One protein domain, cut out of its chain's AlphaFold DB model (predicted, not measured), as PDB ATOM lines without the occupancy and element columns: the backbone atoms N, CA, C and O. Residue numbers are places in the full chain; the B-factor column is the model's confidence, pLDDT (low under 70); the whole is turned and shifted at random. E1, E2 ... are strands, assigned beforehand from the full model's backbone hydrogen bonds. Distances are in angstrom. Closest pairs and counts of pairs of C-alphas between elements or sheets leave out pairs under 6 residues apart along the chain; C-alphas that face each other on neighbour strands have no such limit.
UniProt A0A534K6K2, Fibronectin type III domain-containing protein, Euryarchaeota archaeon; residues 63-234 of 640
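What this domain is: This is residues 63 to 234 of the 640 residues of the protein "Fibronectin type III domain-containing protein" of Euryarchaeota archaeon (UniProt A0A534K6K2). Two twisted sheets lie face to face as a sandwich: a larger, branched sheet of E1, E2, E3, E4, E5, E6, E8 and E11, and a smaller sheet in the order E9, E10, E7, E12, E13. The turns of the hairpins E2 with E3 and E4 with E5 reach to opposite ends of the long axis. The printed part has 172 residues with 13 named strands, E1 to E13 in that order along the chain, and no named helix; its class is all strand, and the neighbour strands in both sheets are antiparallel. It is compact, with a radius of gyration of the C-alphas of 15.8 A, though elongated in outline, spanning 57 by 31 by 26 A.

Where its parts are: In the larger sheet the longest strand is E11, residues 193 to 204, 31.4 A, from C-alpha 193 at (76.077, 182.148, 140.926). With it are E1, residues 63 to 70, beginning at C-alpha 63 (63.191, 150.979, 141.934), E2, 73 to 76, E3, 84 to 88, E4, 90 to 97, 22.4 A, E5, 103 to 111, 21.7 A, E6, 117 to 122, and E8, 150 to 155. The smaller sheet holds E7, 126 to 132, E9, 168 to 173, E10, 183 to 188, E12, 212 to 219, 22.6 A, and E13, 224 to 232, 23.7 A, ending at C-alpha 232 (77.721, 150.335, 151.181).

How they stand to each other: E11 bends by 60 degrees at residue 196. On one side of it lie E6, beside residues 193 to 198, with N 119 and O 195 at 2.8 A, and E5, beside residues 199 to 204, with N 110 and O 200 at 2.8 A. E8 lies on the other side, with N 155 and O 199 at 2.8 A. E1 runs on into E2 at 44 degrees, and E3 into E4 at 41 degrees. In the smaller sheet E9 and E13 are the edge strands; E7 and E12 run at 170 degrees, with N 132 and O 214 at 2.8 A. The facing parts of the sheets are 7.9 A centre to centre, with strands at 18 degrees; for instance, the closest C-alphas of E10 and E11, those of Phe 184 and Ala 200, are 6.8 A apart.

The domain as a whole: The two farthest C-alphas, of Asp 80 and Asp 100, are 58.7 A apart. The printed part has no cut. The links E7 to E8 and E8 to E9 are long. Mean pLDDT of the printed part is 87.8; residues 80 to 81, 113 to 115 and 157 to 167 are under 70.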
ATOM      1  N   TRP A  63      62.208 150.159 141.226       92.44
ATOM      2  CA  TRP A  63      63.191 150.979 141.934       92.44
ATOM      3  C   TRP A  63      62.782 151.324 143.368       92.44
ATOM      4  O   TRP A  63      61.706 151.879 143.613       92.44
ATOM      5  N   TYR A  64      63.696 151.072 144.304       90.81
ATOM      6  CA  TYR A  64      63.591 151.450 145.707       90.81
ATOM      7  C   TYR A  64      64.731 152.385 146.104       90.81
ATOM      8  O   TYR A  64      65.862 152.237 145.658       90.81
ATOM      9  N   TRP A  65      64.421 153.334 146.985       88.94
ATOM     10  CA  TRP A  65      65.402 154.182 147.657       88.94
ATOM     11  C   TRP A  65      65.870 153.479 148.935       88.94
ATOM     12  O   TRP A  65      65.040 153.092 149.765       88.94
ATOM     13  N   VAL A  66      67.181 153.268 149.048       91.19
ATOM     14  CA  VAL A  66      67.795 152.317 149.989       91.19
ATOM     15  C   VAL A  66      68.535 153.031 151.113       91.19
ATOM     16  O   VAL A  66      68.344 152.684 152.280       91.19
ATOM     17  N   ASP A  67      69.338 154.039 150.774       91.06
ATOM     18  CA  ASP A  67      70.085 154.856 151.734       91.06
ATOM     19  C   ASP A  67      70.269 156.293 151.217       91.06
ATOM     20  O   ASP A  67      70.184 156.556 150.013       91.06
ATOM     21  N   GLU A  68      70.527 157.229 152.128       92.38
ATOM     22  CA  GLU A  68      70.881 158.612 151.804       92.38
ATOM     23  C   GLU A  68      71.828 159.194 152.854       92.38
ATOM     24  O   GLU A  68      71.534 159.200 154.053       92.38
ATOM     25  N   VAL A  69      72.946 159.750 152.387       93.75
ATOM     26  CA  VAL A  69      73.989 160.333 153.235       93.75
ATOM     27  C   VAL A  69      74.211 161.798 152.860       93.75
ATOM     28  O   VAL A  69      74.303 162.136 151.683       93.75
ATOM     29  N   ASP A  70      74.294 162.676 153.864       93.38
ATOM     30  CA  ASP A  70      74.648 164.088 153.674       93.38
ATOM     31  C   ASP A  70      76.095 164.221 153.187       93.38
ATOM     32  O   ASP A  70      77.022 163.759 153.851       93.38
ATOM     33  N   ASP A  71      76.259 164.863 152.032       93.50
ATOM     34  CA  ASP A  71      77.527 165.033 151.316       93.50
ATOM     35  C   ASP A  71      77.916 166.524 151.214       93.50
ATOM     36  O   ASP A  71      78.821 166.915 150.476       93.50
ATOM     37  N   SER A  72      77.201 167.389 151.944       94.81
ATOM     38  CA  SER A  72      77.334 168.845 151.875       94.81
ATOM     39  C   SER A  72      78.714 169.343 152.330       94.81
ATOM     40  O   SER A  72      79.189 169.008 153.418       94.81
ATOM     41  N   PHE A  73      79.332 170.243 151.555       95.00
ATOM     42  CA  PHE A  73      80.632 170.843 151.881       95.00
ATOM     43  C   PHE A  73      80.714 172.341 151.549       95.00
ATOM     44  O   PHE A  73      79.942 172.890 150.764       95.00
ATOM     45  N   MET A  74      81.712 173.003 152.138       93.25
ATOM     46  CA  MET A  74      82.101 174.391 151.869       93.25
ATOM     47  C   MET A  74      83.611 174.442 151.621       93.25
ATOM     48  O   MET A  74      84.380 173.966 152.456       93.25
ATOM     49  N   TRP A  75      84.040 175.077 150.534       92.50
ATOM     50  CA  TRP A  75      85.444 175.356 150.238       92.50
ATOM     51  C   TRP A  75      85.654 176.821 149.857       92.50
ATOM     52  O   TRP A  75      84.827 177.443 149.186       92.50
ATOM     53  N   GLN A  76      86.787 177.368 150.285       89.62
ATOM     54  CA  GLN A  76      87.211 178.731 150.001       89.62
ATOM     55  C   GLN A  76      88.721 178.744 149.765       89.62
ATOM     56  O   GLN A  76      89.477 178.138 150.520       89.62
ATOM     57  N   GLU A  77      89.152 179.463 148.735       88.12
ATOM     58  CA  GLU A  77      90.564 179.691 148.447       88.12
ATOM     59  C   GLU A  77      91.212 180.608 149.497       88.12
ATOM     60  O   GLU A  77      90.619 181.602 149.910       88.12
ATOM     61  N   ASP A  78      92.455 180.335 149.899       82.38
ATOM     62  CA  ASP A  78      93.169 181.124 150.921       82.38
ATOM     63  C   ASP A  78      93.676 182.504 150.427       82.38
ATOM     64  O   ASP A  78      94.276 183.261 151.197       82.38
ATOM     65  N   SER A  79      93.474 182.858 149.148       75.62
ATOM     66  CA  SER A  79      94.048 184.062 148.519       75.62
ATOM     67  C   SER A  79      93.037 184.926 147.749       75.62
ATOM     68  O   SER A  79      92.031 184.436 147.250       75.62
ATOM     69  N   ASP A  80      93.317 186.231 147.677       61.22
ATOM     70  CA  ASP A  80      92.459 187.291 147.113       61.22
ATOM     71  C   ASP A  80      92.769 187.522 145.609       61.22
ATOM     72  O   ASP A  80      93.950 187.684 145.277       61.22
ATOM     73  N   PRO A  81      91.779 187.588 144.685       61.12
ATOM     74  CA  PRO A  81      90.330 187.538 144.895       61.12
ATOM     75  C   PRO A  81      89.769 186.118 145.050       61.12
ATOM     76  O   PRO A  81      89.895 185.276 144.166       61.12
ATOM     77  N   PHE A  82      89.091 185.909 146.177       75.69
ATOM     78  CA  PHE A  82      88.656 184.609 146.686       75.69
ATOM     79  C   PHE A  82      87.673 183.870 145.771       75.69
ATOM     80  O   PHE A  82      86.548 184.335 145.561       75.69
ATOM     81  N   ARG A  83      88.059 182.671 145.325       88.94
ATOM     82  CA  ARG A  83      87.130 181.681 144.766       88.94
ATOM     83  C   ARG A  83      86.489 180.853 145.890       88.94
ATOM     84  O   ARG A  83      87.138 180.570 146.898       88.94
ATOM     85  N   THR A  84      85.222 180.471 145.734       90.56
ATOM     86  CA  THR A  84      84.469 179.666 146.717       90.56
ATOM     87  C   THR A  84      83.540 178.668 146.037       90.56
ATOM     88  O   THR A  84      82.988 178.967 144.978       90.56
ATOM     89  N   VAL A  85      83.315 177.525 146.686       92.50
ATOM     90  CA  VAL A  85      82.294 176.531 146.320       92.50
ATOM     91  C   VAL A  85      81.537 176.128 147.577       92.50
ATOM     92  O   VAL A  85      82.152 175.898 148.619       92.50
ATOM     93  N   SER A  86      80.223 175.980 147.484       93.69
ATOM     94  CA  SER A  86      79.463 175.179 148.437       93.69
ATOM     95  C   SER A  86      78.538 174.223 147.719       93.69
ATOM     96  O   SER A  86      77.802 174.641 146.827       93.69
ATOM     97  N   TRP A  87      78.519 172.981 148.174       94.50
ATOM     98  CA  TRP A  87      77.511 171.998 147.821       94.50
ATOM     99  C   TRP A  87      76.624 171.760 149.039       94.50
ATOM    100  O   TRP A  87      77.125 171.518 150.136       94.50
ATOM    101  N   SER A  88      75.311 171.837 148.851       95.00
ATOM    102  CA  SER A  88      74.314 171.401 149.824       95.00
ATOM    103  C   SER A  88      73.468 170.324 149.164       95.00
ATOM    104  O   SER A  88      72.644 170.623 148.297       95.00
ATOM    105  N   GLY A  89      73.680 169.077 149.561       94.31
ATOM    106  CA  GLY A  89      73.110 167.924 148.884       94.31
ATOM    107  C   GLY A  89      73.510 166.611 149.539       94.31
ATOM    108  O   GLY A  89      74.244 166.578 150.525       94.31
ATOM    109  N   THR A  90      72.990 165.527 148.986       94.38
ATOM    110  CA  THR A  90      73.129 164.177 149.522       94.38
ATOM    111  C   THR A  90      73.533 163.200 148.427       94.38
ATOM    112  O   THR A  90      73.321 163.460 147.239       94.38
ATOM    113  N   VAL A  91      74.130 162.080 148.828       95.56
ATOM    114  CA  VAL A  91      74.322 160.906 147.975       95.56
ATOM    115  C   VAL A  91      73.202 159.922 148.296       95.56
ATOM    116  O   VAL A  91      73.095 159.461 149.432       95.56
ATOM    117  N   GLN A  92      72.361 159.628 147.307       94.50
ATOM    118  CA  GLN A  92      71.262 158.665 147.392       94.50
ATOM    119  C   GLN A  92      71.649 157.344 146.732       94.50
ATOM    120  O   GLN A  92      72.180 157.350 145.624       94.50
ATOM    121  N   LEU A  93      71.313 156.227 147.379       95.69
ATOM    122  CA  LEU A  93      71.378 154.888 146.801       95.69
ATOM    123  C   LEU A  93      69.991 154.422 146.371       95.69
ATOM    124  O   LEU A  93      69.051 154.413 147.175       95.69
ATOM    125  N   LEU A  94      69.891 153.987 145.118       94.06
ATOM    126  CA  LEU A  94      68.727 153.310 144.577       94.06
ATOM    127  C   LEU A  94      69.117 151.928 144.046       94.06
ATOM    128  O   LEU A  94      70.178 151.750 143.455       94.06
ATOM    129  N   GLU A  95      68.229 150.964 144.245       94.88
ATOM    130  CA  GLU A  95      68.356 149.593 143.746       94.88
ATOM    131  C   GLU A  95      67.045 149.213 143.035       94.88
ATOM    132  O   GLU A  95      65.954 149.444 143.570       94.88
ATOM    133  N   GLU A  96      67.129 148.635 141.834       93.94
ATOM    134  CA  GLU A  96      65.982 148.025 141.153       93.94
ATOM    135  C   GLU A  96      65.871 146.556 141.541       93.94
ATOM    136  O   GLU A  96      66.812 145.791 141.349       93.94
ATOM    137  N   TYR A  97      64.711 146.161 142.061       91.19
ATOM    138  CA  TYR A  97      64.426 144.786 142.462       91.19
ATOM    139  C   TYR A  97      63.572 144.065 141.414       91.19
ATOM    140  O   TYR A  97      62.635 144.641 140.854       91.19
ATOM    141  N   ASP A  98      63.853 142.782 141.189       88.00
ATOM    142  CA  ASP A  98      63.010 141.900 140.379       88.00
ATOM    143  C   ASP A  98      61.825 141.299 141.175       88.00
ATOM    144  O   ASP A  98      61.470 141.751 142.264       88.00
ATOM    145  N   ALA A  99      61.153 140.290 140.607       85.19
ATOM    146  CA  ALA A  99      60.016 139.614 141.243       85.19
ATOM    147  C   ALA A  99      60.407 138.535 142.272       85.19
ATOM    148  O   ALA A  99      59.541 138.085 143.026       85.19
ATOM    149  N   ASP A 100      61.675 138.124 142.292       83.75
ATOM    150  CA  ASP A 100      62.237 137.134 143.216       83.75
ATOM    151  C   ASP A 100      63.089 137.791 144.330       83.75
ATOM    152  O   ASP A 100      63.565 137.108 145.240       83.75
ATOM    153  N   CYS A 101      63.133 139.129 144.331       86.56
ATOM    154  CA  CYS A 101      63.708 140.043 145.321       86.56
ATOM    155  C   CYS A 101      65.219 140.222 145.251       86.56
ATOM    156  O   CYS A 101      65.852 140.526 146.263       86.56
ATOM    157  N   TYR A 102      65.761 140.105 144.044       90.75
ATOM    158  CA  TYR A 102      67.161 140.359 143.757       90.75
ATOM    159  C   TYR A 102      67.365 141.710 143.087       90.75
ATOM    160  O   TYR A 102      66.507 142.172 142.330       90.75
ATOM    161  N   VAL A 103      68.515 142.326 143.354       90.81
ATOM    162  CA  VAL A 103      68.893 143.604 142.747       90.81
ATOM    163  C   VAL A 103      69.410 143.369 141.330       90.81
ATOM    164  O   VAL A 103      70.379 142.638 141.131       90.81
ATOM    165  N   VAL A 104      68.753 143.992 140.351       90.00
ATOM    166  CA  VAL A 104      69.059 143.883 138.912       90.00
ATOM    167  C   VAL A 104      69.656 145.158 138.310       90.00
ATOM    168  O   VAL A 104      70.170 145.110 137.197       90.00
ATOM    169  N   ALA A 105      69.619 146.279 139.036       92.06
ATOM    170  CA  ALA A 105      70.333 147.513 138.707       92.06
ATOM    171  C   ALA A 105      70.592 148.347 139.973       92.06
ATOM    172  O   ALA A 105      69.846 148.244 140.950       92.06
ATOM    173  N   ILE A 106      71.636 149.179 139.954       95.44
ATOM    174  CA  ILE A 106      72.029 150.067 141.058       95.44
ATOM    175  C   ILE A 106      72.288 151.460 140.493       95.44
ATOM    176  O   ILE A 106      72.994 151.584 139.498       95.44
ATOM    177  N   GLU A 107      71.789 152.500 141.160       96.50
ATOM    178  CA  GLU A 107      72.134 153.896 140.870       96.50
ATOM    179  C   GLU A 107      72.619 154.624 142.135       96.50
ATOM    180  O   GLU A 107      71.999 154.536 143.198       96.50
ATOM    181  N   LEU A 108      73.705 155.398 142.009       96.44
ATOM    182  CA  LEU A 108      74.109 156.411 142.990       96.44
ATOM    183  C   LEU A 108      73.870 157.817 142.448       96.44
ATOM    184  O   LEU A 108      74.431 158.204 141.426       96.44
ATOM    185  N   GLY A 109      73.067 158.598 143.168       94.81
ATOM    186  CA  GLY A 109      72.723 159.972 142.816       94.81
ATOM    187  C   GLY A 109      73.338 161.007 143.744       94.81
ATOM    188  O   GLY A 109      72.986 161.048 144.919       94.81
ATOM    189  N   PHE A 110      74.156 161.918 143.216       95.75
ATOM    190  CA  PHE A 110      74.398 163.213 143.858       95.75
ATOM    191  C   PHE A 110      73.162 164.083 143.635       95.75
ATOM    192  O   PHE A 110      72.774 164.323 142.493       95.75
ATOM    193  N   THR A 111      72.493 164.519 144.702       92.56
ATOM    194  CA  THR A 111      71.166 165.149 144.615       92.56
ATOM    195  C   THR A 111      70.836 165.929 145.898       92.56
ATOM    196  O   THR A 111      71.734 166.421 146.579       92.56
ATOM    197  N   GLY A 112      69.558 166.127 146.222       82.06
ATOM    198  CA  GLY A 112      69.113 166.804 147.437       82.06
ATOM    199  C   GLY A 112      67.590 166.767 147.641       82.06
ATOM    200  O   GLY A 112      66.859 166.305 146.758       82.06
ATOM    201  N   PRO A 113      67.093 167.275 148.788       61.56
ATOM    202  CA  PRO A 113      65.774 166.924 149.338       61.56
ATOM    203  C   PRO A 113      64.541 167.241 148.476       61.56
ATOM    204  O   PRO A 113      63.495 166.626 148.669       61.56
ATOM    205  N   ASP A 114      64.643 168.193 147.543       57.06
ATOM    206  CA  ASP A 114      63.533 168.695 146.720       57.06
ATOM    207  C   ASP A 114      63.843 168.554 145.210       57.06
ATOM    208  O   ASP A 114      63.718 169.508 144.442       57.06
ATOM    209  N   SER A 115      64.226 167.344 144.769       62.31
ATOM    210  CA  SER A 115      64.597 167.019 143.368       62.31
ATOM    211  C   SER A 115      65.950 167.583 142.900       62.31
ATOM    212  O   SER A 115      66.096 167.971 141.741       62.31
ATOM    213  N   GLY A 116      66.940 167.624 143.796       78.88
ATOM    214  CA  GLY A 116      68.325 167.993 143.486       78.88
ATOM    215  C   GLY A 116      68.987 168.836 144.577       78.88
ATOM    216  O   GLY A 116      68.321 169.424 145.433       78.88
ATOM    217  N   GLY A 117      70.315 168.882 144.548       90.31
ATOM    218  CA  GLY A 117      71.152 169.664 145.451       90.31
ATOM    219  C   GLY A 117      71.245 171.139 145.055       90.31
ATOM    220  O   GLY A 117      70.678 171.588 144.051       90.31
ATOM    221  N   THR A 118      71.966 171.909 145.868       91.31
ATOM    222  CA  THR A 118      72.279 173.321 145.621       91.31
ATOM    223  C   THR A 118      73.788 173.537 145.567       91.31
ATOM    224  O   THR A 118      74.488 173.231 146.528       91.31
ATOM    225  N   LEU A 119      74.275 174.103 144.464       91.00
ATOM    226  CA  LEU A 119      75.669 174.477 144.238       91.00
ATOM    227  C   LEU A 119      75.790 176.013 144.208       91.00
ATOM    228  O   LEU A 119      75.251 176.663 143.314       91.00
ATOM    229  N   ASP A 120      76.486 176.600 145.180       91.75
ATOM    230  CA  ASP A 120      76.910 178.012 145.172       91.75
ATOM    231  C   ASP A 120      78.371 178.064 144.720       91.75
ATOM    232  O   ASP A 120      79.204 177.290 145.203       91.75
ATOM    233  N   LEU A 121      78.688 178.940 143.773       89.44
ATOM    234  CA  LEU A 121      80.005 179.028 143.159       89.44
ATOM    235  C   LEU A 121      80.365 180.486 142.913       89.44
ATOM    236  O   LEU A 121      79.593 181.241 142.328       89.44
ATOM    237  N   ASN A 122      81.584 180.864 143.287       89.38
ATOM    238  CA  ASN A 122      82.193 182.127 142.890       89.38
ATOM    239  C   ASN A 122      83.604 181.879 142.347       89.38
ATOM    240  O   ASN A 122      84.460 181.358 143.062       89.38
ATOM    241  N   GLY A 123      83.851 182.285 141.102       87.00
ATOM    242  CA  GLY A 123      85.144 182.135 140.432       87.00
ATOM    243  C   GLY A 123      85.113 181.220 139.209       87.00
ATOM    244  O   GLY A 123      84.057 180.814 138.731       87.00
ATOM    245  N   ASP A 124      86.298 180.957 138.667       88.38
ATOM    246  CA  ASP A 124      86.526 179.995 137.586       88.38
ATOM    247  C   ASP A 124      87.102 178.722 138.225       88.38
ATOM    248  O   ASP A 124      88.228 178.719 138.746       88.38
ATOM    249  N   LEU A 125      86.250 177.702 138.330       87.88
ATOM    250  CA  LEU A 125      86.475 176.456 139.061       87.88
ATOM    251  C   LEU A 125      85.763 175.304 138.358       87.88
ATOM    252  O   LEU A 125      84.609 175.449 137.965       87.88
ATOM    253  N   LEU A 126      86.450 174.167 138.287       90.00
ATOM    254  CA  LEU A 126      85.903 172.881 137.864       90.00
ATOM    255  C   LEU A 126      85.353 172.147 139.092       90.00
ATOM    256  O   LEU A 126      86.020 172.133 140.125       90.00
ATOM    257  N   ILE A 127      84.166 171.555 139.007       92.62
ATOM    258  CA  ILE A 127      83.609 170.663 140.031       92.62
ATOM    259  C   ILE A 127      83.279 169.338 139.353       92.62
ATOM    260  O   ILE A 127      82.453 169.303 138.445       92.62
ATOM    261  N   SER A 128      83.944 168.283 139.805       94.12
ATOM    262  CA  SER A 128      83.870 166.915 139.298       94.12
ATOM    263  C   SER A 128      83.051 166.057 140.252       94.12
ATOM    264  O   SER A 128      83.330 166.061 141.454       94.12
ATOM    265  N   TYR A 129      82.074 165.325 139.723       96.25
ATOM    266  CA  TYR A 129      81.288 164.313 140.424       96.25
ATOM    267  C   TYR A 129      81.587 162.949 139.788       96.25
ATOM    268  O   TYR A 129      81.390 162.778 138.585       96.25
ATOM    269  N   THR A 130      82.072 161.990 140.583       96.69
ATOM    270  CA  THR A 130      82.397 160.620 140.133       96.69
ATOM    271  C   THR A 130      82.135 159.595 141.233       96.69
ATOM    272  O   THR A 130      82.138 159.935 142.420       96.69
ATOM    273  N   ILE A 131      81.979 158.323 140.861       97.94
ATOM    274  CA  ILE A 131      82.020 157.196 141.800       97.94
ATOM    275  C   ILE A 131      83.374 156.489 141.664       97.94
ATOM    276  O   ILE A 131      83.859 156.266 140.559       97.94
ATOM    277  N   GLN A 132      84.010 156.163 142.791       97.19
ATOM    278  CA  GLN A 132      85.384 155.658 142.849       97.19
ATOM    279  C   GLN A 132      85.477 154.341 143.638       97.19
ATOM    280  O   GLN A 132      85.024 154.246 144.786       97.19
ATOM    281  N   PHE A 133      86.121 153.328 143.056       95.81
ATOM    282  CA  PHE A 133      86.356 152.018 143.668       95.81
ATOM    283  C   PHE A 133      87.697 151.413 143.198       95.81
ATOM    284  O   PHE A 133      88.011 151.490 142.016       95.81
ATOM    285  N   PRO A 134      88.513 150.802 144.083       94.19
ATOM    286  CA  PRO A 134      88.282 150.583 145.515       94.19
ATOM    287  C   PRO A 134      88.566 151.814 146.382       94.19
ATOM    288  O   PRO A 134      88.209 151.830 147.559       94.19
ATOM    289  N   SER A 135      89.217 152.843 145.831       94.69
ATOM    290  CA  SER A 135      89.630 154.023 146.591       94.69
ATOM    291  C   SER A 135      89.435 155.340 145.828       94.69
ATOM    292  O   SER A 135      89.706 155.381 144.631       94.69
ATOM    293  N   PRO A 136      89.047 156.421 146.523       95.44
ATOM    294  CA  PRO A 136      88.956 157.779 145.975       95.44
ATOM    295  C   PRO A 136      90.316 158.320 145.505       95.44
ATOM    296  O   PRO A 136      91.361 157.852 145.963       95.44
ATOM    297  N   PHE A 137      90.299 159.343 144.647       92.94
ATOM    298  CA  PHE A 137      91.502 160.001 144.119       92.94
ATOM    299  C   PHE A 137      91.833 161.307 144.856       92.94
ATOM    300  O   PHE A 137      90.934 162.037 145.280       92.94
ATOM    301  N   ASP A 138      93.123 161.637 144.959       89.50
ATOM    302  CA  ASP A 138      93.601 162.858 145.626       89.50
ATOM    303  C   ASP A 138      94.042 163.971 144.648       89.50
ATOM    304  O   ASP A 138      94.008 165.140 145.031       89.50
ATOM    305  N   GLN A 139      94.417 163.636 143.404       89.62
ATOM    306  CA  GLN A 139      94.784 164.583 142.335       89.62
ATOM    307  C   GLN A 139      93.858 164.428 141.129       89.62
ATOM    308  O   GLN A 139      93.498 163.311 140.768       89.62
ATOM    309  N   TYR A 140      93.477 165.531 140.486       90.81
ATOM    310  CA  TYR A 140      92.494 165.501 139.396       90.81
ATOM    311  C   TYR A 140      93.012 164.775 138.146       90.81
ATOM    312  O   TYR A 140      92.227 164.198 137.403       90.81
ATOM    313  N   SER A 141      94.335 164.711 137.945       89.69
ATOM    314  CA  SER A 141      94.949 163.862 136.909       89.69
ATOM    315  C   SER A 141      94.601 162.380 137.043       89.69
ATOM    316  O   SER A 141      94.664 161.647 136.059       89.69
ATOM    317  N   ASP A 142      94.241 161.952 138.252       91.62
ATOM    318  CA  ASP A 142      94.033 160.556 138.605       91.62
ATOM    319  C   ASP A 142      92.537 160.193 138.618       91.62
ATOM    320  O   ASP A 142      92.210 159.059 138.970       91.62
ATOM    321  N   VAL A 143      91.639 161.114 138.221       92.25
ATOM    322  CA  VAL A 143      90.167 160.961 138.258       92.25
ATOM    323  C   VAL A 143      89.684 159.652 137.628       92.25
ATOM    324  O   VAL A 143      88.858 158.958 138.217       92.25
ATOM    325  N   GLY A 144      90.260 159.257 136.488       91.31
ATOM    326  CA  GLY A 144      89.931 158.012 135.787       91.31
ATOM    327  C   GLY A 144      90.579 156.745 136.360       91.31
ATOM    328  O   GLY A 144      90.267 155.655 135.897       91.31
ATOM    329  N   SER A 145      91.469 156.824 137.354       92.44
ATOM    330  CA  SER A 145      92.247 155.649 137.804       92.44
ATOM    331  C   SER A 145      91.385 154.571 138.460       92.44
ATOM    332  O   SER A 145      91.616 153.387 138.244       92.44
ATOM    333  N   ASN A 146      90.405 154.999 139.260       94.25
ATOM    334  CA  ASN A 146      89.494 154.144 140.027       94.25
ATOM    335  C   ASN A 146      88.016 154.487 139.748       94.25
ATOM    336  O   ASN A 146      87.134 154.028 140.476       94.25
ATOM    337  N   ALA A 147      87.733 155.315 138.733       95.94
ATOM    338  CA  ALA A 147      86.365 155.669 138.377       95.94
ATOM    339  C   ALA A 147      85.578 154.427 137.933       95.94
ATOM    340  O   ALA A 147      86.114 153.542 137.255       95.94
ATOM    341  N   ILE A 148      84.305 154.386 138.317       95.69
ATOM    342  CA  ILE A 148      83.333 153.364 137.934       95.69
ATOM    343  C   ILE A 148      81.965 154.005 137.678       95.69
ATOM    344  O   ILE A 148      81.618 154.996 138.320       95.69
ATOM    345  N   GLY A 149      81.173 153.369 136.818       93.62
ATOM    346  CA  GLY A 149      79.756 153.668 136.630       93.62
ATOM    347  C   GLY A 149      79.443 154.753 135.601       93.62
ATOM    348  O   GLY A 149      80.235 155.668 135.364       93.62
ATOM    349  N   ASP A 150      78.247 154.637 135.030       94.69
ATOM    350  CA  ASP A 150      77.828 155.325 133.807       94.69
ATOM    351  C   ASP A 150      76.815 156.426 134.155       94.69
ATOM    352  O   ASP A 150      75.861 156.183 134.899       94.69
ATOM    353  N   LEU A 151      76.963 157.636 133.618       94.88
ATOM    354  CA  LEU A 151      76.107 158.782 133.924       94.88
ATOM    355  C   LEU A 151      74.751 158.663 133.207       94.88
ATOM    356  O   LEU A 151      74.564 159.114 132.074       94.88
ATOM    357  N   VAL A 152      73.762 158.103 133.903       92.50
ATOM    358  CA  VAL A 152      72.425 157.822 133.355       92.50
ATOM    359  C   VAL A 152      71.498 159.036 133.317       92.50
ATOM    360  O   VAL A 152      70.653 159.140 132.424       92.50
ATOM    361  N   SER A 153      71.627 159.980 134.255       90.88
ATOM    362  CA  SER A 153      70.872 161.239 134.203       90.88
ATOM    363  C   SER A 153      71.522 162.365 135.002       90.88
ATOM    364  O   SER A 153      72.133 162.137 136.043       90.88
ATOM    365  N   TRP A 154      71.354 163.606 134.542       91.56
ATOM    366  CA  TRP A 154      71.781 164.794 135.276       91.56
ATOM    367  C   TRP A 154      70.803 165.960 135.107       91.56
ATOM    368  O   TRP A 154      69.976 165.994 134.190       91.56
ATOM    369  N   SER A 155      70.887 166.916 136.029       86.75
ATOM    370  CA  SER A 155      70.094 168.141 136.044       86.75
ATOM    371  C   SER A 155      70.962 169.330 136.477       86.75
ATOM    372  O   SER A 155      71.752 169.181 137.412       86.75
ATOM    373  N   PRO A 156      70.792 170.519 135.867       76.19
ATOM    374  CA  PRO A 156      70.062 170.735 134.617       76.19
ATOM    375  C   PRO A 156      70.795 170.081 133.423       76.19
ATOM    376  O   PRO A 156      72.005 169.895 133.493       76.19
ATOM    377  N   PRO A 157      70.083 169.733 132.335       69.88
ATOM    378  CA  PRO A 157      70.699 169.197 131.119       69.88
ATOM    379  C   PRO A 157      71.479 170.280 130.355       69.88
ATOM    380  O   PRO A 157      71.233 171.468 130.574       69.88
ATOM    381  N   GLU A 158      72.318 169.876 129.394       64.88
ATOM    382  CA  GLU A 158      73.216 170.767 128.635       64.88
ATOM    383  C   GLU A 158      72.497 172.015 128.086       64.88
ATOM    384  O   GLU A 158      71.536 171.939 127.312       64.88
ATOM    385  N   GLY A 159      72.955 173.197 128.511       59.75
ATOM    386  CA  GLY A 159      72.363 174.484 128.114       59.75
ATOM    387  C   GLY A 159      70.986 174.786 128.729       59.75
ATOM    388  O   GLY A 159      70.343 175.767 128.349       59.75
ATOM    389  N   GLY A 160      70.534 173.970 129.684       58.38
ATOM    390  CA  GLY A 160      69.312 174.136 130.477       58.38
ATOM    391  C   GLY A 160      69.431 175.153 131.617       58.38
ATOM    392  O   GLY A 160      68.417 175.519 132.216       58.38
ATOM    393  N   TRP A 161      70.640 175.651 131.893       66.19
ATOM    394  CA  TRP A 161      70.865 176.798 132.774       66.19
ATOM    395  C   TRP A 161      70.071 178.023 132.289       66.19
ATOM    396  O   TRP A 161      70.121 178.352 131.099       66.19
ATOM    397  N   PRO A 162      69.340 178.740 133.168       57.88
ATOM    398  CA  PRO A 162      68.574 179.907 132.751       57.88
ATOM    399  C   PRO A 162      69.486 180.946 132.071       57.88
ATOM    400  O   PRO A 162      70.493 181.337 132.662       57.88
ATOM    401  N   PRO A 163      69.138 181.476 130.880       56.84
ATOM    402  CA  PRO A 163      70.007 182.381 130.107       56.84
ATOM    403  C   PRO A 163      70.256 183.750 130.773       56.84
ATOM    404  O   PRO A 163      70.954 184.603 130.226       56.84
ATOM    405  N   GLU A 164      69.670 183.969 131.947       55.59
ATOM    406  CA  GLU A 164      69.871 185.106 132.841       55.59
ATOM    407  C   GLU A 164      70.966 184.874 133.911       55.59
ATOM    408  O   GLU A 164      71.340 185.819 134.600       55.59
ATOM    409  N   PHE A 165      71.553 183.668 133.979       55.62
ATOM    410  CA  PHE A 165      72.693 183.306 134.833       55.62
ATOM    411  C   PHE A 165      73.828 182.636 134.027       55.62
ATOM    412  O   PHE A 165      73.940 181.413 134.018       55.62
ATOM    413  N   PRO A 166      74.735 183.403 133.390       63.59
ATOM    414  CA  PRO A 166      75.876 182.860 132.641       63.59
ATOM    415  C   PRO A 166      77.024 182.382 133.557       63.59
ATOM    416  O   PRO A 166      78.188 182.483 133.179       63.59
ATOM    417  N   ALA A 167      76.722 181.955 134.787       68.06
ATOM    418  CA  ALA A 167      77.704 181.643 135.830       68.06
ATOM    419  C   ALA A 167      78.270 180.213 135.739       68.06
ATOM    420  O   ALA A 167      79.330 179.954 136.302       68.06
ATOM    421  N   PHE A 168      77.587 179.317 135.017       76.62
ATOM    422  CA  PHE A 168      77.885 177.888 134.952       76.62
ATOM    423  C   PHE A 168      77.888 177.358 133.512       76.62
ATOM    424  O   PHE A 168      77.124 177.832 132.669       76.62
ATOM    425  N   TYR A 169      78.690 176.323 133.282       78.19
ATOM    426  CA  TYR A 169      78.556 175.362 132.191       78.19
ATOM    427  C   TYR A 169      78.542 173.953 132.785       78.19
ATOM    428  O   TYR A 169      79.356 173.663 133.656       78.19
ATOM    429  N   ASP A 170      77.649 173.087 132.318       76.75
ATOM    430  CA  ASP A 170      77.733 171.644 132.537       76.75
ATOM    431  C   ASP A 170      78.329 170.966 131.297       76.75
ATOM    432  O   ASP A 170      78.077 171.395 130.168       76.75
ATOM    433  N   PHE A 171      79.144 169.934 131.503       81.31
ATOM    434  CA  PHE A 171      79.610 169.062 130.427       81.31
ATOM    435  C   PHE A 171      79.967 167.677 130.988       81.31
ATOM    436  O   PHE A 171      80.956 167.558 131.714       81.31
ATOM    437  N   PRO A 172      79.190 166.625 130.682       87.50
ATOM    438  CA  PRO A 172      79.588 165.265 131.017       87.50
ATOM    439  C   PRO A 172      80.795 164.834 130.173       87.50
ATOM    440  O   PRO A 172      80.894 165.182 128.991       87.50
ATOM    441  N   GLN A 173      81.701 164.065 130.771       88.19
ATOM    442  CA  GLN A 173      82.706 163.290 130.050       88.19
ATOM    443  C   GLN A 173      82.330 161.814 130.130       88.19
ATOM    444  O   GLN A 173      82.011 161.319 131.210       88.19
ATOM    445  N   TYR A 174      82.379 161.148 128.980       91.00
ATOM    446  CA  TYR A 174      82.049 159.736 128.842       91.00
ATOM    447  C   TYR A 174      83.315 158.900 128.664       91.00
ATOM    448  O   TYR A 174      84.281 159.398 128.075       91.00
ATOM    449  N   ASP A 175      83.297 157.649 129.128       90.00
ATOM    450  CA  ASP A 175      84.384 156.675 128.943       90.00
ATOM    451  C   ASP A 175      85.768 157.189 129.425       90.00
ATOM    452  O   ASP A 175      86.790 157.033 128.747       90.00
ATOM    453  N   ILE A 176      85.842 157.823 130.604       88.94
ATOM    454  CA  ILE A 176      87.085 158.431 131.124       88.94
ATOM    455  C   ILE A 176      88.170 157.405 131.502       88.94
ATOM    456  O   ILE A 176      89.299 157.786 131.832       88.94
ATOM    457  N   ASN A 177      87.863 156.103 131.456       88.56
ATOM    458  CA  ASN A 177      88.814 155.012 131.650       88.56
ATOM    459  C   ASN A 177      88.396 153.708 130.941       88.56
ATOM    460  O   ASN A 177      87.339 153.608 130.326       88.56
ATOM    461  N   ALA A 178      89.228 152.669 131.066       78.19
ATOM    462  CA  ALA A 178      88.978 151.349 130.478       78.19
ATOM    463  C   ALA A 178      87.803 150.567 131.110       78.19
ATOM    464  O   ALA A 178      87.442 149.518 130.583       78.19
ATOM    465  N   ASN A 179      87.214 151.061 132.207       78.38
ATOM    466  CA  ASN A 179      86.018 150.487 132.827       78.38
ATOM    467  C   ASN A 179      84.718 151.108 132.272       78.38
ATOM    468  O   ASN A 179      83.652 150.776 132.776       78.38
ATOM    469  N   GLY A 180      84.802 152.027 131.297       82.38
ATOM    470  CA  GLY A 180      83.646 152.755 130.751       82.38
ATOM    471  C   GLY A 180      83.092 153.845 131.674       82.38
ATOM    472  O   GLY A 180      82.004 154.343 131.436       82.38
ATOM    473  N   ALA A 181      83.815 154.208 132.739       91.69
ATOM    474  CA  ALA A 181      83.296 155.121 133.752       91.69
ATOM    475  C   ALA A 181      83.107 156.551 133.229       91.69
ATOM    476  O   ALA A 181      83.927 157.042 132.453       91.69
ATOM    477  N   ASP A 182      82.106 157.248 133.762       95.44
ATOM    478  CA  ASP A 182      81.764 158.618 133.384       95.44
ATOM    479  C   ASP A 182      82.086 159.644 134.484       95.44
ATOM    480  O   ASP A 182      82.229 159.335 135.671       95.44
ATOM    481  N   GLU A 183      82.148 160.915 134.090       94.94
ATOM    482  CA  GLU A 183      82.319 162.060 134.981       94.94
ATOM    483  C   GLU A 183      81.281 163.142 134.666       94.94
ATOM    484  O   GLU A 183      81.168 163.608 133.531       94.94
ATOM    485  N   PHE A 184      80.560 163.619 135.683       94.19
ATOM    486  CA  PHE A 184      79.741 164.824 135.545       94.19
ATOM    487  C   PHE A 184      80.524 166.050 136.016       94.19
ATOM    488  O   PHE A 184      80.998 166.087 137.153       94.19
ATOM    489  N   ILE A 185      80.643 167.066 135.155       90.88
ATOM    490  CA  ILE A 185      81.390 168.292 135.451       90.88
ATOM    491  C   ILE A 185      80.481 169.515 135.419       90.88
ATOM    492  O   ILE A 185      79.721 169.721 134.471       90.88
ATOM    493  N   VAL A 186      80.646 170.380 136.423       89.25
ATOM    494  CA  VAL A 186      80.136 171.755 136.426       89.25
ATOM    495  C   VAL A 186      81.306 172.734 136.520       89.25
ATOM    496  O   VAL A 186      82.113 172.663 137.443       89.25
ATOM    497  N   GLN A 187      81.386 173.677 135.583       87.94
ATOM    498  CA  GLN A 187      82.431 174.698 135.498       87.94
ATOM    499  C   GLN A 187      81.863 176.096 135.753       87.94
ATOM    500  O   GLN A 187      80.923 176.529 135.085       87.94
ATOM    501  N   GLY A 188      82.472 176.834 136.677       85.50
ATOM    502  CA  GLY A 188      82.191 178.251 136.909       85.50
ATOM    503  C   GLY A 188      82.817 179.173 135.859       85.50
ATOM    504  O   GLY A 188      83.908 178.904 135.371       85.50
ATOM    505  N   THR A 189      82.172 180.296 135.535       83.81
ATOM    506  CA  THR A 189      82.647 181.242 134.497       83.81
ATOM    507  C   THR A 189      83.399 182.468 135.033       83.81
ATOM    508  O   THR A 189      83.624 183.435 134.301       83.81
ATOM    509  N   GLY A 190      83.769 182.477 136.317       82.25
ATOM    510  CA  GLY A 190      84.374 183.641 136.979       82.25
ATOM    511  C   GLY A 190      83.374 184.588 137.650       82.25
ATOM    512  O   GLY A 190      83.796 185.543 138.303       82.25
ATOM    513  N   LEU A 191      82.066 184.346 137.513       83.94
ATOM    514  CA  LEU A 191      81.000 185.123 138.156       83.94
ATOM    515  C   LEU A 191      80.375 184.343 139.326       83.94
ATOM    516  O   LEU A 191      80.260 183.124 139.229       83.94
ATOM    517  N   PRO A 192      79.925 185.020 140.400       86.44
ATOM    518  CA  PRO A 192      79.161 184.375 141.462       86.44
ATOM    519  C   PRO A 192      77.774 183.944 140.966       86.44
ATOM    520  O   PRO A 192      77.063 184.735 140.336       86.44
ATOM    521  N   GLY A 193      77.369 182.719 141.290       86.94
ATOM    522  CA  GLY A 193      76.077 182.148 140.926       86.94
ATOM    523  C   GLY A 193      75.636 181.046 141.886       86.94
ATOM    524  O   GLY A 193      76.459 180.376 142.497       86.94
ATOM    525  N   VAL A 194      74.319 180.849 141.990       87.69
ATOM    526  CA  VAL A 194      73.710 179.767 142.777       87.69
ATOM    527  C   VAL A 194      72.825 178.935 141.861       87.69
ATOM    528  O   VAL A 194      71.968 179.471 141.157       87.69
ATOM    529  N   ALA A 195      73.035 177.628 141.895       84.69
ATOM    530  CA  ALA A 195      72.357 176.615 141.113       84.69
ATOM    531  C   ALA A 195      71.556 175.696 142.042       84.69
ATOM    532  O   ALA A 195      72.129 175.098 142.943       84.69
ATOM    533  N   SER A 196      70.247 175.564 141.833       86.88
ATOM    534  CA  SER A 196      69.364 174.684 142.619       86.88
ATOM    535  C   SER A 196      68.734 173.612 141.738       86.88
ATOM    536  O   SER A 196      68.351 173.923 140.610       86.88
ATOM    537  N   GLY A 197      68.533 172.403 142.267       87.00
ATOM    538  CA  GLY A 197      68.035 171.271 141.479       87.00
ATOM    539  C   GLY A 197      69.145 170.599 140.667       87.00
ATOM    540  O   GLY A 197      68.887 170.084 139.580       87.00
ATOM    541  N   VAL A 198      70.383 170.668 141.169       89.12
ATOM    542  CA  VAL A 198      71.543 170.013 140.561       89.12
ATOM    543  C   VAL A 198      71.524 168.537 140.934       89.12
ATOM    544  O   VAL A 198      71.428 168.212 142.117       89.12
ATOM    545  N   SER A 199      71.625 167.641 139.961       92.81
ATOM    546  CA  SER A 199      71.764 166.213 140.245       92.81
ATOM    547  C   SER A 199      72.601 165.492 139.200       92.81
ATOM    548  O   SER A 199      72.627 165.917 138.050       92.81
ATOM    549  N   ALA A 200      73.224 164.383 139.589       94.31
ATOM    550  CA  ALA A 200      73.914 163.456 138.699       94.31
ATOM    551  C   ALA A 200      73.770 162.031 139.247       94.31
ATOM    552  O   ALA A 200      74.187 161.770 140.374       94.31
ATOM    553  N   PHE A 201      73.156 161.144 138.467       95.44
ATOM    554  CA  PHE A 201      72.932 159.737 138.792       95.44
ATOM    555  C   PHE A 201      73.828 158.859 137.930       95.44
ATOM    556  O   PHE A 201      73.836 158.997 136.705       95.44
ATOM    557  N   PHE A 202      74.554 157.958 138.586       97.00
ATOM    558  CA  PHE A 202      75.484 157.014 137.982       97.00
ATOM    559  C   PHE A 202      74.973 155.589 138.193       97.00
ATOM    560  O   PHE A 202      74.742 155.197 139.339       97.00
ATOM    561  N   SER A 203      74.816 154.820 137.118       96.38
ATOM    562  CA  SER A 203      74.550 153.381 137.192       96.38
ATOM    563  C   SER A 203      75.824 152.637 137.587       96.38
ATOM    564  O   SER A 203      76.916 153.013 137.167       96.38
ATOM    565  N   ILE A 204      75.710 151.592 138.406       93.69
ATOM    566  CA  ILE A 204      76.846 150.832 138.945       93.69
ATOM    567  C   ILE A 204      76.592 149.335 138.754       93.69
ATOM    568  O   ILE A 204      75.467 148.871 138.941       93.69
ATOM    569  N   SER A 205      77.639 148.567 138.422       91.31
ATOM    570  CA  SER A 205      77.510 147.110 138.293       91.31
ATOM    571  C   SER A 205      77.033 146.455 139.596       91.31
ATOM    572  O   SER A 205      77.541 146.739 140.686       91.31
ATOM    573  N   THR A 206      76.107 145.506 139.457       90.62
ATOM    574  CA  THR A 206      75.617 144.635 140.533       90.62
ATOM    575  C   THR A 206      76.706 143.762 141.157       90.62
ATOM    576  O   THR A 206      76.545 143.306 142.287       90.62
ATOM    577  N   ASP A 207      77.846 143.580 140.490       89.31
ATOM    578  CA  ASP A 207      78.977 142.777 140.990       89.31
ATOM    579  C   ASP A 207      79.658 143.428 142.211       89.31
ATOM    580  O   ASP A 207      80.417 142.791 142.945       89.31
ATOM    581  N   LEU A 208      79.372 144.714 142.453       90.94
ATOM    582  CA  LEU A 208      79.840 145.473 143.613       90.94
ATOM    583  C   LEU A 208      78.889 145.386 144.822       90.94
ATOM    584  O   LEU A 208      79.165 146.001 145.854       90.94
ATOM    585  N   LEU A 209      77.803 144.607 144.754       91.62
ATOM    586  CA  LEU A 209      76.970 144.318 145.925       91.62
ATOM    587  C   LEU A 209      77.802 143.677 147.049       91.62
ATOM    588  O   LEU A 209      78.681 142.842 146.833       91.62
ATOM    589  N   GLY A 210      77.568 144.126 148.281       90.44
ATOM    590  CA  GLY A 210      78.392 143.797 149.443       90.44
ATOM    591  C   GLY A 210      79.727 144.554 149.539       90.44
ATOM    592  O   GLY A 210      80.459 144.340 150.508       90.44
ATOM    593  N   GLN A 211      80.054 145.446 148.595       94.88
ATOM    594  CA  GLN A 211      81.204 146.355 148.686       94.88
ATOM    595  C   GLN A 211      80.805 147.743 149.213       94.88
ATOM    596  O   GLN A 211      79.632 148.070 149.402       94.88
ATOM    597  N   THR A 212      81.814 148.584 149.455       95.88
ATOM    598  CA  THR A 212      81.644 150.024 149.684       95.88
ATOM    599  C   THR A 212      82.310 150.792 148.551       95.88
ATOM    600  O   THR A 212      83.521 150.677 148.355       95.88
ATOM    601  N   VAL A 213      81.523 151.581 147.826       97.31
ATOM    602  CA  VAL A 213      81.987 152.495 146.773       97.31
ATOM    603  C   VAL A 213      82.066 153.921 147.319       97.31
ATOM    604  O   VAL A 213      81.453 154.237 148.339       97.31
ATOM    605  N   ASN A 214      82.840 154.791 146.674       97.69
ATOM    606  CA  ASN A 214      83.103 156.143 147.164       97.69
ATOM    607  C   ASN A 214      82.515 157.169 146.191       97.69
ATOM    608  O   ASN A 214      83.107 157.431 145.147       97.69
ATOM    609  N   ALA A 215      81.377 157.768 146.531       97.38
ATOM    610  CA  ALA A 215      80.868 158.935 145.822       97.38
ATOM    611  C   ALA A 215      81.762 160.138 146.161       97.38
ATOM    612  O   ALA A 215      81.936 160.470 147.334       97.38
ATOM    613  N   GLN A 216      82.390 160.747 145.155       96.81
ATOM    614  CA  GLN A 216      83.404 161.783 145.326       96.81
ATOM    615  C   GLN A 216      83.043 163.068 144.576       96.81
ATOM    616  O   GLN A 216      82.803 163.041 143.368       96.81
ATOM    617  N   ILE A 217      83.131 164.200 145.288       96.00
ATOM    618  CA  ILE A 217      83.135 165.543 144.701       96.00
ATOM    619  C   ILE A 217      84.531 166.163 144.843       96.00
ATOM    620  O   ILE A 217      85.035 166.364 145.955       96.00
ATOM    621  N   HIS A 218      85.159 166.493 143.713       94.75
ATOM    622  CA  HIS A 218      86.477 167.133 143.651       94.75
ATOM    623  C   HIS A 218      86.376 168.537 143.036       94.75
ATOM    624  O   HIS A 218      85.621 168.754 142.090       94.75
ATOM    625  N   VAL A 219      87.138 169.499 143.563       91.94
ATOM    626  CA  VAL A 219      87.148 170.893 143.090       91.94
ATOM    627  C   VAL A 219      88.514 171.250 142.511       91.94
ATOM    628  O   VAL A 219      89.532 171.177 143.201       91.94
ATOM    629  N   GLY A 220      88.501 171.709 141.260       83.00
ATOM    630  CA  GLY A 220      89.640 172.180 140.477       83.00
ATOM    631  C   GLY A 220      90.680 171.104 140.152       83.00
ATOM    632  O   GLY A 220      90.627 169.999 140.682       83.00
ATOM    633  N   PRO A 221      91.678 171.429 139.313       77.56
ATOM    634  CA  PRO A 221      92.899 170.645 139.255       77.56
ATOM    635  C   PRO A 221      93.655 170.820 140.580       77.56
ATOM    636  O   PRO A 221      94.285 171.851 140.818       77.56
ATOM    637  N   ASP A 222      93.537 169.816 141.449       77.25
ATOM    638  CA  ASP A 222      94.282 169.645 142.702       77.25
ATOM    639  C   ASP A 222      94.007 170.695 143.802       77.25
ATOM    640  O   ASP A 222      94.856 170.923 144.668       77.25
ATOM    641  N   LEU A 223      92.832 171.346 143.811       85.06
ATOM    642  CA  LEU A 223      92.494 172.321 144.865       85.06
ATOM    643  C   LEU A 223      91.862 171.660 146.094       85.06
ATOM    644  O   LEU A 223      92.141 172.080 147.221       85.06
ATOM    645  N   CYS A 224      90.983 170.670 145.899       84.75
ATOM    646  CA  CYS A 224      90.264 170.039 147.001       84.75
ATOM    647  C   CYS A 224      89.597 168.705 146.630       84.75
ATOM    648  O   CYS A 224      88.650 168.667 145.845       84.75
ATOM    649  N   ARG A 225      89.972 167.632 147.334       86.56
ATOM    650  CA  ARG A 225      89.124 166.447 147.517       86.56
ATOM    651  C   ARG A 225      88.057 166.782 148.569       86.56
ATOM    652  O   ARG A 225      88.272 166.589 149.765       86.56
ATOM    653  N   CYS A 226      86.972 167.400 148.115       86.06
ATOM    654  CA  CYS A 226      86.095 168.215 148.956       86.06
ATOM    655  C   CYS A 226      84.964 167.447 149.633       86.06
ATOM    656  O   CYS A 226      84.661 167.739 150.790       86.06
ATOM    657  N   SER A 227      84.416 166.430 148.969       94.38
ATOM    658  CA  SER A 227      83.656 165.392 149.657       94.38
ATOM    659  C   SER A 227      84.002 164.008 149.129       94.38
ATOM    660  O   SER A 227      84.301 163.837 147.946       94.38
ATOM    661  N   VAL A 228      83.991 163.031 150.034       96.38
ATOM    662  CA  VAL A 228      84.013 161.605 149.713       96.38
ATOM    663  C   VAL A 228      83.109 160.876 150.691       96.38
ATOM    664  O   VAL A 228      83.445 160.723 151.869       96.38
ATOM    665  N   THR A 229      82.000 160.378 150.163       96.81
ATOM    666  CA  THR A 229      80.977 159.644 150.893       96.81
ATOM    667  C   THR A 229      81.027 158.174 150.495       96.81
ATOM    668  O   THR A 229      80.798 157.802 149.344       96.81
ATOM    669  N   GLY A 230      81.377 157.322 151.459       96.50
ATOM    670  CA  GLY A 230      81.393 155.874 151.273       96.50
ATOM    671  C   GLY A 230      79.987 155.298 151.411       96.50
ATOM    672  O   GLY A 230      79.418 155.366 152.500       96.50
ATOM    673  N   ILE A 231      79.456 154.707 150.340       96.50
ATOM    674  CA  ILE A 231      78.155 154.031 150.332       96.50
ATOM    675  C   ILE A 231      78.371 152.521 150.261       96.50
ATOM    676  O   ILE A 231      79.051 152.019 149.366       96.50
ATOM    677  N   PHE A 232      77.801 151.794 151.221       95.75
ATOM    678  CA  PHE A 232      77.721 150.335 151.181       95.75
ATOM    679  C   PHE A 232      76.530 149.918 150.316       95.75
ATOM    680  O   PHE A 232      75.463 150.508 150.450       95.75
ATOM    681  N   LEU A 233      76.711 148.911 149.461       94.50
ATOM    682  CA  LEU A 233      75.677 148.404 148.554       94.50
ATOM    683  C   LEU A 233      75.068 147.122 149.167       94.50
ATOM    684  O   LEU A 233      75.734 146.085 149.147       94.50
ATOM    685  N   PRO A 234      73.883 147.174 149.816       90.25
ATOM    686  CA  PRO A 234      73.425 146.121 150.724       90.25
ATOM    687  C   PRO A 234      72.595 145.006 150.080       90.25
ATOM    688  O   PRO A 234      72.360 144.004 150.758       90.25
TER     689      PRO A 234